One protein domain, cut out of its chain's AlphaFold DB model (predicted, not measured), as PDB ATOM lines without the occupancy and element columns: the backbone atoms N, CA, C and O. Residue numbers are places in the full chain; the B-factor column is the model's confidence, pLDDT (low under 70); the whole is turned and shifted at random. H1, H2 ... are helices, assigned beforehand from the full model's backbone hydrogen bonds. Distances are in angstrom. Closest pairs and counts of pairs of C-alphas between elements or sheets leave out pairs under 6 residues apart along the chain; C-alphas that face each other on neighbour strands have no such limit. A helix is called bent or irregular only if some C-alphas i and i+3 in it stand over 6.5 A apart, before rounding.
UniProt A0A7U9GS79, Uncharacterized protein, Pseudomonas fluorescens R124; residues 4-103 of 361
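What this domain is: This is residues 4 to 103 of the 361 residues of an uncharacterized protein of Pseudomonas fluorescens R124 (UniProt A0A7U9GS79). One long helix, H6, runs along one side of an elongated body and makes its longest axis, with shorter helices strung along it. H3 and the bent helix H4, folded back on itself in a V, pack on the later half of H6; H2 and H5 lie loosely along its earlier half, and H1 is on the far side of them, apart from H6. The printed part has 100 residues with six named helices, H1 to H6 in order, and no named strand; its class is all helix. It is only just compact, close to loose, with a radius of gyration of the C-alphas of 14.9 A, and the C-alphas span 46 by 28 by 18 A.

How they stand to each other: H6, residues 76 to 102, touches H3, residues 32 to 39, with its residues 88 to 95 alone; the closest C-alphas, of Ala 32 and Val 92, are 5.1 A apart, and the helices are about perpendicular at 78 degrees. H4, residues 41 to 60, was assigned as one helix by its hydrogen bonds but is bent: C-alphas 50 and 53 are 9.6 A apart, between arms H4a, residues 41 to 50, and H4b, residues 53 to 60. The arms touch, closest at the C-alphas of Leu 48 and Thr 56, 5.6 A, and run opposite ways at a steep tilt of 35.0 degrees, only just past shallow. H6 touches H4b with residues 89 to 97 alone, closest at the C-alphas of Ile 53 and Leu 96, 6.2 A, opposite ways at a steep tilt of 54 degrees. H3 and H4b only just touch, with 3 pairs of C-alphas within 8 A, the closest being Ile 36 and Val 60, 6.1 A. H5, residues 62 to 68, is close to H6 but not clearly touching, closest at the C-alphas of Phe 64 and Phe 85, 6.5 A. H2, residues 20 to 26, is close to H6 but not clearly touching, closest at the C-alphas of Leu 24 and Lys 81, 7.7 A. H1, residues 5 to 15, is apart from H6 and close to H5 but not clearly touching, closest at the C-alphas of Asn 8 and Val 66, 8.0 A. Every O i to N i+4 pair is within hydrogen-bond range in H1, H2, H4a, H4b and H6, against 3 of 4 in H3 and 1 of 3 in H5, where 2 of 4 O i to N i+3 pairs are within range.

Where its parts are: H6 is 38.4 A long, from C-alpha 76 at (-30.561, -19.821, 63.791) to C-alpha 102 at (-62.240, -29.499, 44.433). H1, 15.5 A, begins at C-alpha 5 (-36.460, -5.397, 39.050). H2 measures 9.8 A, H3 11.2 A, H4a 14.2 A, H4b 10.4 A and H5 10.3 A.

The domain as a whole: The C-alphas farthest apart, of Ala 17 and Phe 102, are 47.6 A apart. The printed part has no cut and no long link; the link from H5 to H6 is short, and the other four are tight. The mean pLDDT of the printed part is 79.8, and residues 4 to 18 are under 70.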
ATOM      1  N   THR A   4     -40.251  -7.233  39.796       44.75
ATOM      2  CA  THR A   4     -39.085  -7.895  40.396       44.75
ATOM      3  C   THR A   4     -37.806  -7.064  40.286       44.75
ATOM      4  O   THR A   4     -37.031  -7.046  41.240       44.75
ATOM      5  N   LYS A   5     -37.611  -6.311  39.191       44.66
ATOM      6  CA  LYS A   5     -36.460  -5.397  39.050       44.66
ATOM      7  C   LYS A   5     -36.480  -4.303  40.117       44.66
ATOM      8  O   LYS A   5     -35.478  -4.076  40.782       44.66
ATOM      9  N   THR A   6     -37.653  -3.732  40.376       53.66
ATOM     10  CA  THR A   6     -37.854  -2.691  41.393       53.66
ATOM     11  C   THR A   6     -37.699  -3.183  42.832       53.66
ATOM     12  O   THR A   6     -37.356  -2.385  43.701       53.66
ATOM     13  N   VAL A   7     -37.938  -4.468  43.120       54.22
ATOM     14  CA  VAL A   7     -37.719  -5.037  44.463       54.22
ATOM     15  C   VAL A   7     -36.234  -5.303  44.701       54.22
ATOM     16  O   VAL A   7     -35.738  -4.917  45.756       54.22
ATOM     17  N   ASN A   8     -35.515  -5.867  43.724       53.59
ATOM     18  CA  ASN A   8     -34.066  -6.079  43.831       53.59
ATOM     19  C   ASN A   8     -33.306  -4.754  43.957       53.59
ATOM     20  O   ASN A   8     -32.514  -4.599  44.875       53.59
ATOM     21  N   GLU A   9     -33.622  -3.762  43.119       55.53
ATOM     22  CA  GLU A   9     -32.964  -2.448  43.151       55.53
ATOM     23  C   GLU A   9     -33.216  -1.692  44.471       55.53
ATOM     24  O   GLU A   9     -32.310  -1.059  45.010       55.53
ATOM     25  N   ARG A  10     -34.427  -1.796  45.043       56.75
ATOM     26  CA  ARG A  10     -34.748  -1.200  46.355       56.75
ATOM     27  C   ARG A  10     -34.084  -1.938  47.516       56.75
ATOM     28  O   ARG A  10     -33.712  -1.299  48.493       56.75
ATOM     29  N   PHE A  11     -33.952  -3.259  47.431       56.41
ATOM     30  CA  PHE A  11     -33.362  -4.067  48.497       56.41
ATOM     31  C   PHE A  11     -31.829  -3.978  48.502       56.41
ATOM     32  O   PHE A  11     -31.231  -3.825  49.565       56.41
ATOM     33  N   ASP A  12     -31.194  -3.974  47.327       59.44
ATOM     34  CA  ASP A  12     -29.745  -3.795  47.187       59.44
ATOM     35  C   ASP A  12     -29.293  -2.399  47.651       59.44
ATOM     36  O   ASP A  12     -28.252  -2.277  48.296       59.44
ATOM     37  N   ALA A  13     -30.113  -1.361  47.439       57.91
ATOM     38  CA  ALA A  13     -29.868  -0.017  47.974       57.91
ATOM     39  C   ALA A  13     -29.939   0.058  49.517       57.91
ATOM     40  O   ALA A  13     -29.270   0.891  50.127       57.91
ATOM     41  N   LEU A  14     -30.721  -0.815  50.163       55.22
ATOM     42  CA  LEU A  14     -30.891  -0.857  51.623       55.22
ATOM     43  C   LEU A  14     -29.827  -1.714  52.332       55.22
ATOM     44  O   LEU A  14     -29.545  -1.512  53.515       55.22
ATOM     45  N   LYS A  15     -29.195  -2.642  51.606       55.78
ATOM     46  CA  LYS A  15     -28.241  -3.633  52.131       55.78
ATOM     47  C   LYS A  15     -26.962  -3.020  52.717       55.78
ATOM     48  O   LYS A  15     -26.372  -3.603  53.618       55.78
ATOM     49  N   GLY A  16     -26.550  -1.846  52.232       56.47
ATOM     50  CA  GLY A  16     -25.364  -1.134  52.728       56.47
ATOM     51  C   GLY A  16     -25.573  -0.360  54.036       56.47
ATOM     52  O   GLY A  16     -24.592   0.010  54.673       56.47
ATOM     53  N   ALA A  17     -26.826  -0.120  54.443       57.06
ATOM     54  CA  ALA A  17     -27.168   0.752  55.574       57.06
ATOM     55  C   ALA A  17     -27.919   0.037  56.714       57.06
ATOM     56  O   ALA A  17     -28.096   0.614  57.787       57.06
ATOM     57  N   MET A  18     -28.371  -1.202  56.499       69.31
ATOM     58  CA  MET A  18     -29.180  -1.952  57.460       69.31
ATOM     59  C   MET A  18     -28.370  -3.020  58.196       69.31
ATOM     60  O   MET A  18     -27.596  -3.774  57.612       69.31
ATOM     61  N   THR A  19     -28.614  -3.136  59.498       75.25
ATOM     62  CA  THR A  19     -28.162  -4.284  60.291       75.25
ATOM     63  C   THR A  19     -28.817  -5.576  59.787       75.25
ATOM     64  O   THR A  19     -29.921  -5.568  59.244       75.25
ATOM     65  N   HIS A  20     -28.178  -6.723  60.022       74.19
ATOM     66  CA  HIS A  20     -28.720  -8.025  59.618       74.19
ATOM     67  C   HIS A  20     -30.115  -8.316  60.218       74.19
ATOM     68  O   HIS A  20     -30.969  -8.892  59.554       74.19
ATOM     69  N   SER A  21     -30.393  -7.838  61.438       70.81
ATOM     70  CA  SER A  21     -31.728  -7.929  62.049       70.81
ATOM     71  C   SER A  21     -32.777  -7.090  61.300       70.81
ATOM     72  O   SER A  21     -33.888  -7.560  61.060       70.81
ATOM     73  N   GLN A  22     -32.425  -5.878  60.856       73.19
ATOM     74  CA  GLN A  22     -33.309  -5.045  60.029       73.19
ATOM     75  C   GLN A  22     -33.565  -5.675  58.653       73.19
ATOM     76  O   GLN A  22     -34.686  -5.611  58.152       73.19
ATOM     77  N   LEU A  23     -32.559  -6.343  58.082       71.94
ATOM     78  CA  LEU A  23     -32.673  -7.078  56.823       71.94
ATOM     79  C   LEU A  23     -33.650  -8.264  56.938       71.94
ATOM     80  O   LEU A  23     -34.532  -8.414  56.095       71.94
ATOM     81  N   LEU A  24     -33.561  -9.054  58.014       76.06
ATOM     82  CA  LEU A  24     -34.505 -10.146  58.290       76.06
ATOM     83  C   LEU A  24     -35.937  -9.642  58.521       76.06
ATOM     84  O   LEU A  24     -36.891 -10.240  58.020       76.06
ATOM     85  N   ASN A  25     -36.095  -8.513  59.219       74.38
ATOM     86  CA  ASN A  25     -37.399  -7.876  59.429       74.38
ATOM     87  C   ASN A  25     -38.005  -7.318  58.130       74.38
ATOM     88  O   ASN A  25     -39.228  -7.295  57.978       74.38
ATOM     89  N   ALA A  26     -37.170  -6.891  57.179       71.19
ATOM     90  CA  ALA A  26     -37.615  -6.438  55.865       71.19
ATOM     91  C   ALA A  26     -38.115  -7.595  54.974       71.19
ATOM     92  O   ALA A  26     -38.982  -7.383  54.124       71.19
ATOM     93  N   MET A  27     -37.639  -8.828  55.192       77.38
ATOM     94  CA  MET A  27     -38.073 -10.041  54.479       77.38
ATOM     95  C   MET A  27     -39.414 -10.582  55.010       77.38
ATOM     96  O   MET A  27     -39.511 -11.721  55.468       77.38
ATOM     97  N   LYS A  28     -40.481  -9.778  54.990       79.00
ATOM     98  CA  LYS A  28     -41.811 -10.233  55.434       79.00
ATOM     99  C   LYS A  28     -42.302 -11.409  54.578       79.00
ATOM    100  O   LYS A  28     -42.372 -11.297  53.355       79.00
ATOM    101  N   VAL A  29     -42.670 -12.518  55.227       80.44
ATOM    102  CA  VAL A  29     -43.280 -13.684  54.571       80.44
ATOM    103  C   VAL A  29     -44.804 -13.511  54.625       80.44
ATOM    104  O   VAL A  29     -45.360 -13.546  55.721       80.44
ATOM    105  N   PRO A  30     -45.489 -13.264  53.494       80.81
ATOM    106  CA  PRO A  30     -46.943 -13.210  53.455       80.81
ATOM    107  C   PRO A  30     -47.545 -14.608  53.661       80.81
ATOM    108  O   PRO A  30     -46.875 -15.625  53.450       80.81
ATOM    109  N   SER A  31     -48.830 -14.660  54.015       80.19
ATOM    110  CA  SER A  31     -49.592 -15.913  53.990       80.19
ATOM    111  C   SER A  31     -49.697 -16.461  52.558       80.19
ATOM    112  O   SER A  31     -49.556 -15.717  51.583       80.19
ATOM    113  N   ALA A  32     -49.980 -17.760  52.405       83.00
ATOM    114  CA  ALA A  32     -50.174 -18.363  51.083       83.00
ATOM    115  C   ALA A  32     -51.298 -17.672  50.289       83.00
ATOM    116  O   ALA A  32     -51.155 -17.433  49.091       83.00
ATOM    117  N   GLN A  33     -52.383 -17.282  50.966       80.69
ATOM    118  CA  GLN A  33     -53.481 -16.525  50.366       80.69
ATOM    119  C   GLN A  33     -53.009 -15.163  49.844       80.69
ATOM    120  O   GLN A  33     -53.273 -14.827  48.692       80.69
ATOM    121  N   GLN A  34     -52.259 -14.402  50.645       82.31
ATOM    122  CA  GLN A  34     -51.717 -13.106  50.231       82.31
ATOM    123  C   GLN A  34     -50.719 -13.244  49.077       82.31
ATOM    124  O   GLN A  34     -50.730 -12.430  48.155       82.31
ATOM    125  N   ALA A  35     -49.879 -14.282  49.086       85.31
ATOM    126  CA  ALA A  35     -48.961 -14.568  47.984       85.31
ATOM    127  C   ALA A  35     -49.722 -14.832  46.670       85.31
ATOM    128  O   ALA A  35     -49.370 -14.280  45.628       85.31
ATOM    129  N   ILE A  36     -50.807 -15.611  46.728       86.88
ATOM    130  CA  ILE A  36     -51.693 -15.869  45.584       86.88
ATOM    131  C   ILE A  36     -52.405 -14.582  45.133       86.88
ATOM    132  O   ILE A  36     -52.433 -14.283  43.939       86.88
ATOM    133  N   GLN A  37     -52.939 -13.784  46.063       85.00
ATOM    134  CA  GLN A  37     -53.618 -12.517  45.760       85.00
ATOM    135  C   GLN A  37     -52.688 -11.493  45.090       85.00
ATOM    136  O   GLN A  37     -53.125 -10.784  44.188       85.00
ATOM    137  N   GLN A  38     -51.409 -11.430  45.484       85.56
ATOM    138  CA  GLN A  38     -50.416 -10.531  44.875       85.56
ATOM    139  C   GLN A  38     -50.191 -10.805  43.383       85.56
ATOM    140  O   GLN A  38     -49.845  -9.888  42.639       85.56
ATOM    141  N   VAL A  39     -50.367 -12.056  42.956       86.12
ATOM    142  CA  VAL A  39     -50.320 -12.462  41.544       86.12
ATOM    143  C   VAL A  39     -51.695 -12.315  40.883       86.12
ATOM    144  O   VAL A  39     -51.785 -11.985  39.703       86.12
ATOM    145  N   GLY A  40     -52.759 -12.510  41.660       86.19
ATOM    146  CA  GLY A  40     -54.152 -12.470  41.234       86.19
ATOM    147  C   GLY A  40     -54.710 -13.879  41.050       86.19
ATOM    148  O   GLY A  40     -54.199 -14.657  40.247       86.19
ATOM    149  N   GLU A  41     -55.793 -14.208  41.762       86.31
ATOM    150  CA  GLU A  41     -56.386 -15.558  41.766       86.31
ATOM    151  C   GLU A  41     -56.724 -16.068  40.357       86.31
ATOM    152  O   GLU A  41     -56.436 -17.216  40.031       86.31
ATOM    153  N   ALA A  42     -57.293 -15.213  39.500       86.50
ATOM    154  CA  ALA A  42     -57.646 -15.582  38.129       86.50
ATOM    155  C   ALA A  42     -56.414 -15.937  37.281       86.50
ATOM    156  O   ALA A  42     -56.455 -16.885  36.498       86.50
ATOM    157  N   GLU A  43     -55.310 -15.210  37.462       89.88
ATOM    158  CA  GLU A  43     -54.060 -15.472  36.748       89.88
ATOM    159  C   GLU A  43     -53.378 -16.732  37.290       89.88
ATOM    160  O   GLU A  43     -52.885 -17.546  36.513       89.88
ATOM    161  N   VAL A  44     -53.417 -16.959  38.608       89.69
ATOM    162  CA  VAL A  44     -52.927 -18.199  39.233       89.69
ATOM    163  C   VAL A  44     -53.702 -19.413  38.726       89.69
ATOM    164  O   VAL A  44     -53.087 -20.407  38.351       89.69
ATOM    165  N   ILE A  45     -55.032 -19.330  38.654       89.50
ATOM    166  CA  ILE A  45     -55.878 -20.401  38.108       89.50
ATOM    167  C   ILE A  45     -55.531 -20.665  36.641       89.50
ATOM    168  O   ILE A  45     -55.344 -21.816  36.248       89.50
ATOM    169  N   LYS A  46     -55.386 -19.611  35.836       92.06
ATOM    170  CA  LYS A  46     -54.993 -19.728  34.429       92.06
ATOM    171  C   LYS A  46     -53.620 -20.392  34.279       92.06
ATOM    172  O   LYS A  46     -53.470 -21.315  33.483       92.06
ATOM    173  N   MET A  47     -52.628 -19.973  35.066       92.06
ATOM    174  CA  MET A  47     -51.297 -20.589  35.074       92.06
ATOM    175  C   MET A  47     -51.342 -22.051  35.512       92.06
ATOM    176  O   MET A  47     -50.666 -22.878  34.901       92.06
ATOM    177  N   LEU A  48     -52.159 -22.378  36.514       91.81
ATOM    178  CA  LEU A  48     -52.333 -23.741  37.006       91.81
ATOM    179  C   LEU A  48     -52.925 -24.651  35.927       91.81
ATOM    180  O   LEU A  48     -52.408 -25.744  35.709       91.81
ATOM    181  N   GLN A  49     -53.952 -24.177  35.220       89.81
ATOM    182  CA  GLN A  49     -54.591 -24.903  34.122       89.81
ATOM    183  C   GLN A  49     -53.660 -25.092  32.916       89.81
ATOM    184  O   GLN A  49     -53.713 -26.129  32.263       89.81
ATOM    185  N   MET A  50     -52.801 -24.110  32.619       91.25
ATOM    186  CA  MET A  50     -51.903 -24.158  31.458       91.25
ATOM    187  C   MET A  50     -50.594 -24.914  31.720       91.25
ATOM    188  O   MET A  50     -50.102 -25.601  30.830       91.25
ATOM    189  N   ASN A  51     -50.012 -24.774  32.915       91.50
ATOM    190  CA  ASN A  51     -48.617 -25.149  33.188       91.50
ATOM    191  C   ASN A  51     -48.444 -26.062  34.418       91.50
ATOM    192  O   ASN A  51     -47.329 -26.491  34.720       91.50
ATOM    193  N   GLY A  52     -49.523 -26.358  35.149       90.25
ATOM    194  CA  GLY A  52     -49.503 -27.232  36.320       90.25
ATOM    195  C   GLY A  52     -48.942 -26.592  37.597       90.25
ATOM    196  O   GLY A  52     -48.553 -25.420  37.647       90.25
ATOM    197  N   ILE A  53     -48.922 -27.389  38.673       90.75
ATOM    198  CA  ILE A  53     -48.616 -26.925  40.039       90.75
ATOM    199  C   ILE A  53     -47.186 -26.389  40.149       90.75
ATOM    200  O   ILE A  53     -46.995 -25.306  40.690       90.75
ATOM    201  N   GLY A  54     -46.190 -27.121  39.636       88.31
ATOM    202  CA  GLY A  54     -44.775 -26.774  39.825       88.31
ATOM    203  C   GLY A  54     -44.393 -25.429  39.207       88.31
ATOM    204  O   GLY A  54     -43.709 -24.628  39.838       88.31
ATOM    205  N   TYR A  55     -44.891 -25.139  38.002       91.44
ATOM    206  CA  TYR A  55     -44.678 -23.837  37.371       91.44
ATOM    207  C   TYR A  55     -45.396 -22.719  38.134       91.44
ATOM    208  O   TYR A  55     -44.810 -21.673  38.411       91.44
ATOM    209  N   THR A  56     -46.661 -22.944  38.492       90.69
ATOM    210  CA  THR A  56     -47.506 -21.934  39.144       90.69
ATOM    211  C   THR A  56     -46.984 -21.568  40.529       90.69
ATOM    212  O   THR A  56     -46.897 -20.389  40.863       90.69
ATOM    213  N   GLU A  57     -46.557 -22.561  41.308       92.50
ATOM    214  CA  GLU A  57     -45.881 -22.357  42.589       92.50
ATOM    215  C   GLU A  57     -44.617 -21.513  42.421       92.50
ATOM    216  O   GLU A  57     -44.465 -20.509  43.114       92.50
ATOM    217  N   GLY A  58     -43.762 -21.847  41.448       88.31
ATOM    218  CA  GLY A  58     -42.546 -21.085  41.175       88.31
ATOM    219  C   GLY A  58     -42.808 -19.611  40.847       88.31
ATOM    220  O   GLY A  58     -42.010 -18.753  41.224       88.31
ATOM    221  N   GLN A  59     -43.934 -19.288  40.200       89.06
ATOM    222  CA  GLN A  59     -44.327 -17.897  39.939       89.06
ATOM    223  C   GLN A  59     -44.861 -17.190  41.191       89.06
ATOM    224  O   GLN A  59     -44.460 -16.058  41.465       89.06
ATOM    225  N   VAL A  60     -45.717 -17.851  41.977       87.88
ATOM    226  CA  VAL A  60     -46.281 -17.292  43.221       87.88
ATOM    227  C   VAL A  60     -45.191 -17.060  44.273       87.88
ATOM    228  O   VAL A  60     -45.151 -16.016  44.920       87.88
ATOM    229  N   CYS A  61     -44.252 -17.998  44.402       87.69
ATOM    230  CA  CYS A  61     -43.178 -17.964  45.391       87.69
ATOM    231  C   CYS A  61     -41.885 -17.299  44.888       87.69
ATOM    232  O   CYS A  61     -40.907 -17.236  45.635       87.69
ATOM    233  N   LYS A  62     -41.869 -16.744  43.665       84.56
ATOM    234  CA  LYS A  62     -40.678 -16.146  43.027       84.56
ATOM    235  C   LYS A  62     -39.978 -15.098  43.899       84.56
ATOM    236  O   LYS A  62     -38.756 -14.971  43.873       84.56
ATOM    237  N   ARG A  63     -40.749 -14.345  44.695       73.75
ATOM    238  CA  ARG A  63     -40.225 -13.338  45.633       73.75
ATOM    239  C   ARG A  63     -39.374 -13.949  46.748       73.75
ATOM    240  O   ARG A  63     -38.416 -13.318  47.171       73.75
ATOM    241  N   PHE A  64     -39.676 -15.164  47.200       77.94
ATOM    242  CA  PHE A  64     -38.893 -15.839  48.240       77.94
ATOM    243  C   PHE A  64     -37.559 -16.338  47.706       77.94
ATOM    244  O   PHE A  64     -36.545 -16.239  48.392       77.94
ATOM    245  N   THR A  65     -37.537 -16.803  46.455       71.06
ATOM    246  CA  THR A  65     -36.331 -17.327  45.801       71.06
ATOM    247  C   THR A  65     -35.223 -16.272  45.699       71.06
ATOM    248  O   THR A  65     -34.039 -16.592  45.768       71.06
ATOM    249  N   VAL A  66     -35.605 -14.998  45.594       72.88
ATOM    250  CA  VAL A  66     -34.684 -13.851  45.607       72.88
ATOM    251  C   VAL A  66     -33.985 -13.687  46.963       72.88
ATOM    252  O   VAL A  66     -32.814 -13.315  47.019       72.88
ATOM    253  N   PHE A  67     -34.689 -13.963  48.063       72.69
ATOM    254  CA  PHE A  67     -34.156 -13.798  49.416       72.69
ATOM    255  C   PHE A  67     -33.389 -15.029  49.898       72.69
ATOM    256  O   PHE A  67     -32.458 -14.890  50.685       72.69
ATOM    257  N   THR A  68     -33.711 -16.227  49.394       74.38
ATOM    258  CA  THR A  68     -33.032 -17.468  49.804       74.38
ATOM    259  C   THR A  68     -31.528 -17.461  49.535       74.38
ATOM    260  O   THR A  68     -30.786 -18.038  50.317       74.38
ATOM    261  N   SER A  69     -31.048 -16.771  48.492       72.81
ATOM    262  CA  SER A  69     -29.606 -16.652  48.213       72.81
ATOM    263  C   SER A  69     -28.866 -15.713  49.172       72.81
ATOM    264  O   SER A  69     -27.649 -15.581  49.082       72.81
ATOM    265  N   GLN A  70     -29.594 -15.008  50.040       74.12
ATOM    266  CA  GLN A  70     -29.056 -14.026  50.985       74.12
ATOM    267  C   GLN A  70     -29.043 -14.537  52.430       74.12
ATOM    268  O   GLN A  70     -28.481 -13.874  53.297       74.12
ATOM    269  N   LEU A  71     -29.669 -15.689  52.677       81.62
ATOM    270  CA  LEU A  71     -29.732 -16.348  53.977       81.62
ATOM    271  C   LEU A  71     -28.639 -17.413  54.057       81.62
ATOM    272  O   LEU A  71     -28.414 -18.140  53.087       81.62
ATOM    273  N   ILE A  72     -27.954 -17.498  55.198       80.56
ATOM    274  CA  ILE A  72     -26.853 -18.442  55.405       80.56
ATOM    275  C   ILE A  72     -27.373 -19.631  56.225       80.56
ATOM    276  O   ILE A  72     -27.712 -19.450  57.396       80.56
ATOM    277  N   PRO A  73     -27.416 -20.849  55.652       77.44
ATOM    278  CA  PRO A  73     -27.818 -22.039  56.394       77.44
ATOM    279  C   PRO A  73     -26.932 -22.280  57.623       77.44
ATOM    280  O   PRO A  73     -25.709 -22.141  57.544       77.44
ATOM    281  N   GLY A  74     -27.539 -22.681  58.741       75.38
ATOM    282  CA  GLY A  74     -26.841 -22.959  60.001       75.38
ATOM    283  C   GLY A  74     -26.726 -21.757  60.944       75.38
ATOM    284  O   GLY A  74     -26.133 -21.874  62.016       75.38
ATOM    285  N   ARG A  75     -27.295 -20.603  60.573       82.38
ATOM    286  CA  ARG A  75     -27.509 -19.473  61.479       82.38
ATOM    287  C   ARG A  75     -28.965 -19.488  61.935       82.38
ATOM    288  O   ARG A  75     -29.855 -19.319  61.110       82.38
ATOM    289  N   ASP A  76     -29.210 -19.611  63.240       82.44
ATOM    290  CA  ASP A  76     -30.561 -19.821  63.791       82.44
ATOM    291  C   ASP A  76     -31.628 -18.849  63.255       82.44
ATOM    292  O   ASP A  76     -32.733 -19.270  62.909       82.44
ATOM    293  N   CYS A  77     -31.309 -17.554  63.146       81.62
ATOM    294  CA  CYS A  77     -32.243 -16.545  62.637       81.62
ATOM    295  C   CYS A  77     -32.525 -16.674  61.128       81.62
ATOM    296  O   CYS A  77     -33.652 -16.437  60.691       81.62
ATOM    297  N   ASP A  78     -31.538 -17.101  60.344       85.19
ATOM    298  CA  ASP A  78     -31.682 -17.321  58.903       85.19
ATOM    299  C   ASP A  78     -32.434 -18.631  58.643       85.19
ATOM    300  O   ASP A  78     -33.327 -18.681  57.798       85.19
ATOM    301  N   ASP A  79     -32.157 -19.670  59.435       84.69
ATOM    302  CA  ASP A  79     -32.835 -20.965  59.372       84.69
ATOM    303  C   ASP A  79     -34.313 -20.866  59.765       84.69
ATOM    304  O   ASP A  79     -35.155 -21.565  59.193       84.69
ATOM    305  N   GLN A  80     -34.656 -20.007  60.729       85.06
ATOM    306  CA  GLN A  80     -36.053 -19.681  61.034       85.06
ATOM    307  C   GLN A  80     -36.743 -19.073  59.811       85.06
ATOM    308  O   GLN A  80     -37.836 -19.503  59.438       85.06
ATOM    309  N   LYS A  81     -36.074 -18.147  59.120       86.00
ATOM    310  CA  LYS A  81     -36.618 -17.492  57.928       86.00
ATOM    311  C   LYS A  81     -36.764 -18.438  56.739       86.00
ATOM    312  O   LYS A  81     -37.793 -18.436  56.064       86.00
ATOM    313  N   LEU A  82     -35.780 -19.306  56.516       86.19
ATOM    314  CA  LEU A  82     -35.853 -20.363  55.506       86.19
ATOM    315  C   LEU A  82     -37.014 -21.328  55.786       86.19
ATOM    316  O   LEU A  82     -37.725 -21.714  54.855       86.19
ATOM    317  N   ARG A  83     -37.260 -21.673  57.058       86.50
ATOM    318  CA  ARG A  83     -38.422 -22.478  57.467       86.50
ATOM    319  C   ARG A  83     -39.747 -21.760  57.211       86.50
ATOM    320  O   ARG A  83     -40.679 -22.399  56.727       86.50
ATOM    321  N   GLU A  84     -39.836 -20.458  57.478       86.00
ATOM    322  CA  GLU A  84     -41.023 -19.653  57.148       86.00
ATOM    323  C   GLU A  84     -41.316 -19.663  55.640       86.00
ATOM    324  O   GLU A  84     -42.452 -19.922  55.234       86.00
ATOM    325  N   PHE A  85     -40.296 -19.459  54.798       87.88
ATOM    326  CA  PHE A  85     -40.444 -19.534  53.341       87.88
ATOM    327  C   PHE A  85     -40.879 -20.924  52.874       87.88
ATOM    328  O   PHE A  85     -41.793 -21.040  52.054       87.88
ATOM    329  N   ALA A  86     -40.260 -21.983  53.405       86.81
ATOM    330  CA  ALA A  86     -40.614 -23.359  53.074       86.81
ATOM    331  C   ALA A  86     -42.063 -23.687  53.465       86.81
ATOM    332  O   ALA A  86     -42.776 -24.330  52.693       86.81
ATOM    333  N   ARG A  87     -42.523 -23.199  54.623       86.56
ATOM    334  CA  ARG A  87     -43.907 -23.366  55.081       86.56
ATOM    335  C   ARG A  87     -44.894 -22.662  54.152       86.56
ATOM    336  O   ARG A  87     -45.809 -23.308  53.656       86.56
ATOM    337  N   CYS A  88     -44.658 -21.386  53.838       87.44
ATOM    338  CA  CYS A  88     -45.507 -20.635  52.909       87.44
ATOM    339  C   CYS A  88     -45.576 -21.317  51.532       87.44
ATOM    340  O   CYS A  88     -46.659 -21.508  50.981       87.44
ATOM    341  N   ARG A  89     -44.432 -21.775  51.009       89.50
ATOM    342  CA  ARG A  89     -44.360 -22.538  49.756       89.50
ATOM    343  C   ARG A  89     -45.207 -23.811  49.804       89.50
ATOM    344  O   ARG A  89     -45.961 -24.086  48.872       89.50
ATOM    345  N   GLN A  90     -45.105 -24.580  50.884       89.81
ATOM    346  CA  GLN A  90     -45.896 -25.794  51.058       89.81
ATOM    347  C   GLN A  90     -47.399 -25.492  51.122       89.81
ATOM    348  O   GLN A  90     -48.192 -26.213  50.517       89.81
ATOM    349  N   ASP A  91     -47.795 -24.409  51.788       87.12
ATOM    350  CA  ASP A  91     -49.192 -23.977  51.885       87.12
ATOM    351  C   ASP A  91     -49.752 -23.508  50.527       87.12
ATOM    352  O   ASP A  91     -50.903 -23.810  50.187       87.12
ATOM    353  N   VAL A  92     -48.926 -22.867  49.689       89.56
ATOM    354  CA  VAL A  92     -49.264 -22.565  48.286       89.56
ATOM    355  C   VAL A  92     -49.472 -23.858  47.495       89.56
ATOM    356  O   VAL A  92     -50.505 -24.007  46.843       89.56
ATOM    357  N   ILE A  93     -48.556 -24.828  47.588       91.75
ATOM    358  CA  ILE A  93     -48.697 -26.131  46.910       91.75
ATOM    359  C   ILE A  93     -49.991 -26.823  47.334       91.75
ATOM    360  O   ILE A  93     -50.729 -27.322  46.485       91.75
ATOM    361  N   ASN A  94     -50.280 -26.845  48.634       89.69
ATOM    362  CA  ASN A  94     -51.499 -27.437  49.171       89.69
ATOM    363  C   ASN A  94     -52.745 -26.738  48.609       89.69
ATOM    364  O   ASN A  94     -53.698 -27.412  48.227       89.69
ATOM    365  N   SER A  95     -52.719 -25.409  48.485       88.44
ATOM    366  CA  SER A  95     -53.813 -24.632  47.891       88.44
ATOM    367  C   SER A  95     -54.025 -24.948  46.406       88.44
ATOM    368  O   SER A  95     -55.167 -25.084  45.974       88.44
ATOM    369  N   LEU A  96     -52.945 -25.110  45.633       91.44
ATOM    370  CA  LEU A  96     -53.014 -25.475  44.213       91.44
ATOM    371  C   LEU A  96     -53.494 -26.922  44.010       91.44
ATOM    372  O   LEU A  96     -54.291 -27.184  43.114       91.44
ATOM    373  N   LYS A  97     -53.054 -27.863  44.859       90.69
ATOM    374  CA  LYS A  97     -53.575 -29.243  44.866       90.69
ATOM    375  C   LYS A  97     -55.069 -29.270  45.177       90.69
ATOM    376  O   LYS A  97     -55.816 -29.940  44.477       90.69
ATOM    377  N   HIS A  98     -55.499 -28.473  46.156       87.19
ATOM    378  CA  HIS A  98     -56.909 -28.333  46.513       87.19
ATOM    379  C   HIS A  98     -57.763 -27.874  45.325       87.19
ATOM    380  O   HIS A  98     -58.851 -28.397  45.116       87.19
ATOM    381  N   TYR A  99     -57.244 -26.963  44.496       89.44
ATOM    382  CA  TYR A  99     -57.932 -26.544  43.276       89.44
ATOM    383  C   TYR A  99     -58.112 -27.688  42.276       89.44
ATOM    384  O   TYR A  99     -59.189 -27.825  41.705       89.44
ATOM    385  N   ASN A 100     -57.103 -28.539  42.086       87.06
ATOM    386  CA  ASN A 100     -57.235 -29.697  41.199       87.06
ATOM    387  C   ASN A 100     -58.244 -30.732  41.721       87.06
ATOM    388  O   ASN A 100     -58.885 -31.406  40.921       87.06
ATOM    389  N   GLU A 101     -58.371 -30.866  43.041       87.50
ATOM    390  CA  GLU A 101     -59.273 -31.832  43.677       87.50
ATOM    391  C   GLU A 101     -60.722 -31.328  43.760       87.50
ATOM    392  O   GLU A 101     -61.653 -32.095  43.524       87.50
ATOM    393  N   PHE A 102     -60.924 -30.045  44.076       84.19
ATOM    394  CA  PHE A 102     -62.240 -29.499  44.433       84.19
ATOM    395  C   PHE A 102     -62.701 -28.327  43.554       84.19
ATOM    396  O   PHE A 102     -63.834 -27.873  43.684       84.19
ATOM    397  N   GLY A 103     -61.858 -27.834  42.641       85.25
ATOM    398  CA  GLY A 103     -62.187 -26.741  41.718       85.25
ATOM    399  C   GLY A 103     -62.069 -25.331  42.309       85.25
ATOM    400  O   GLY A 103     -62.433 -24.359  41.648       85.25
TER     401      GLY A 103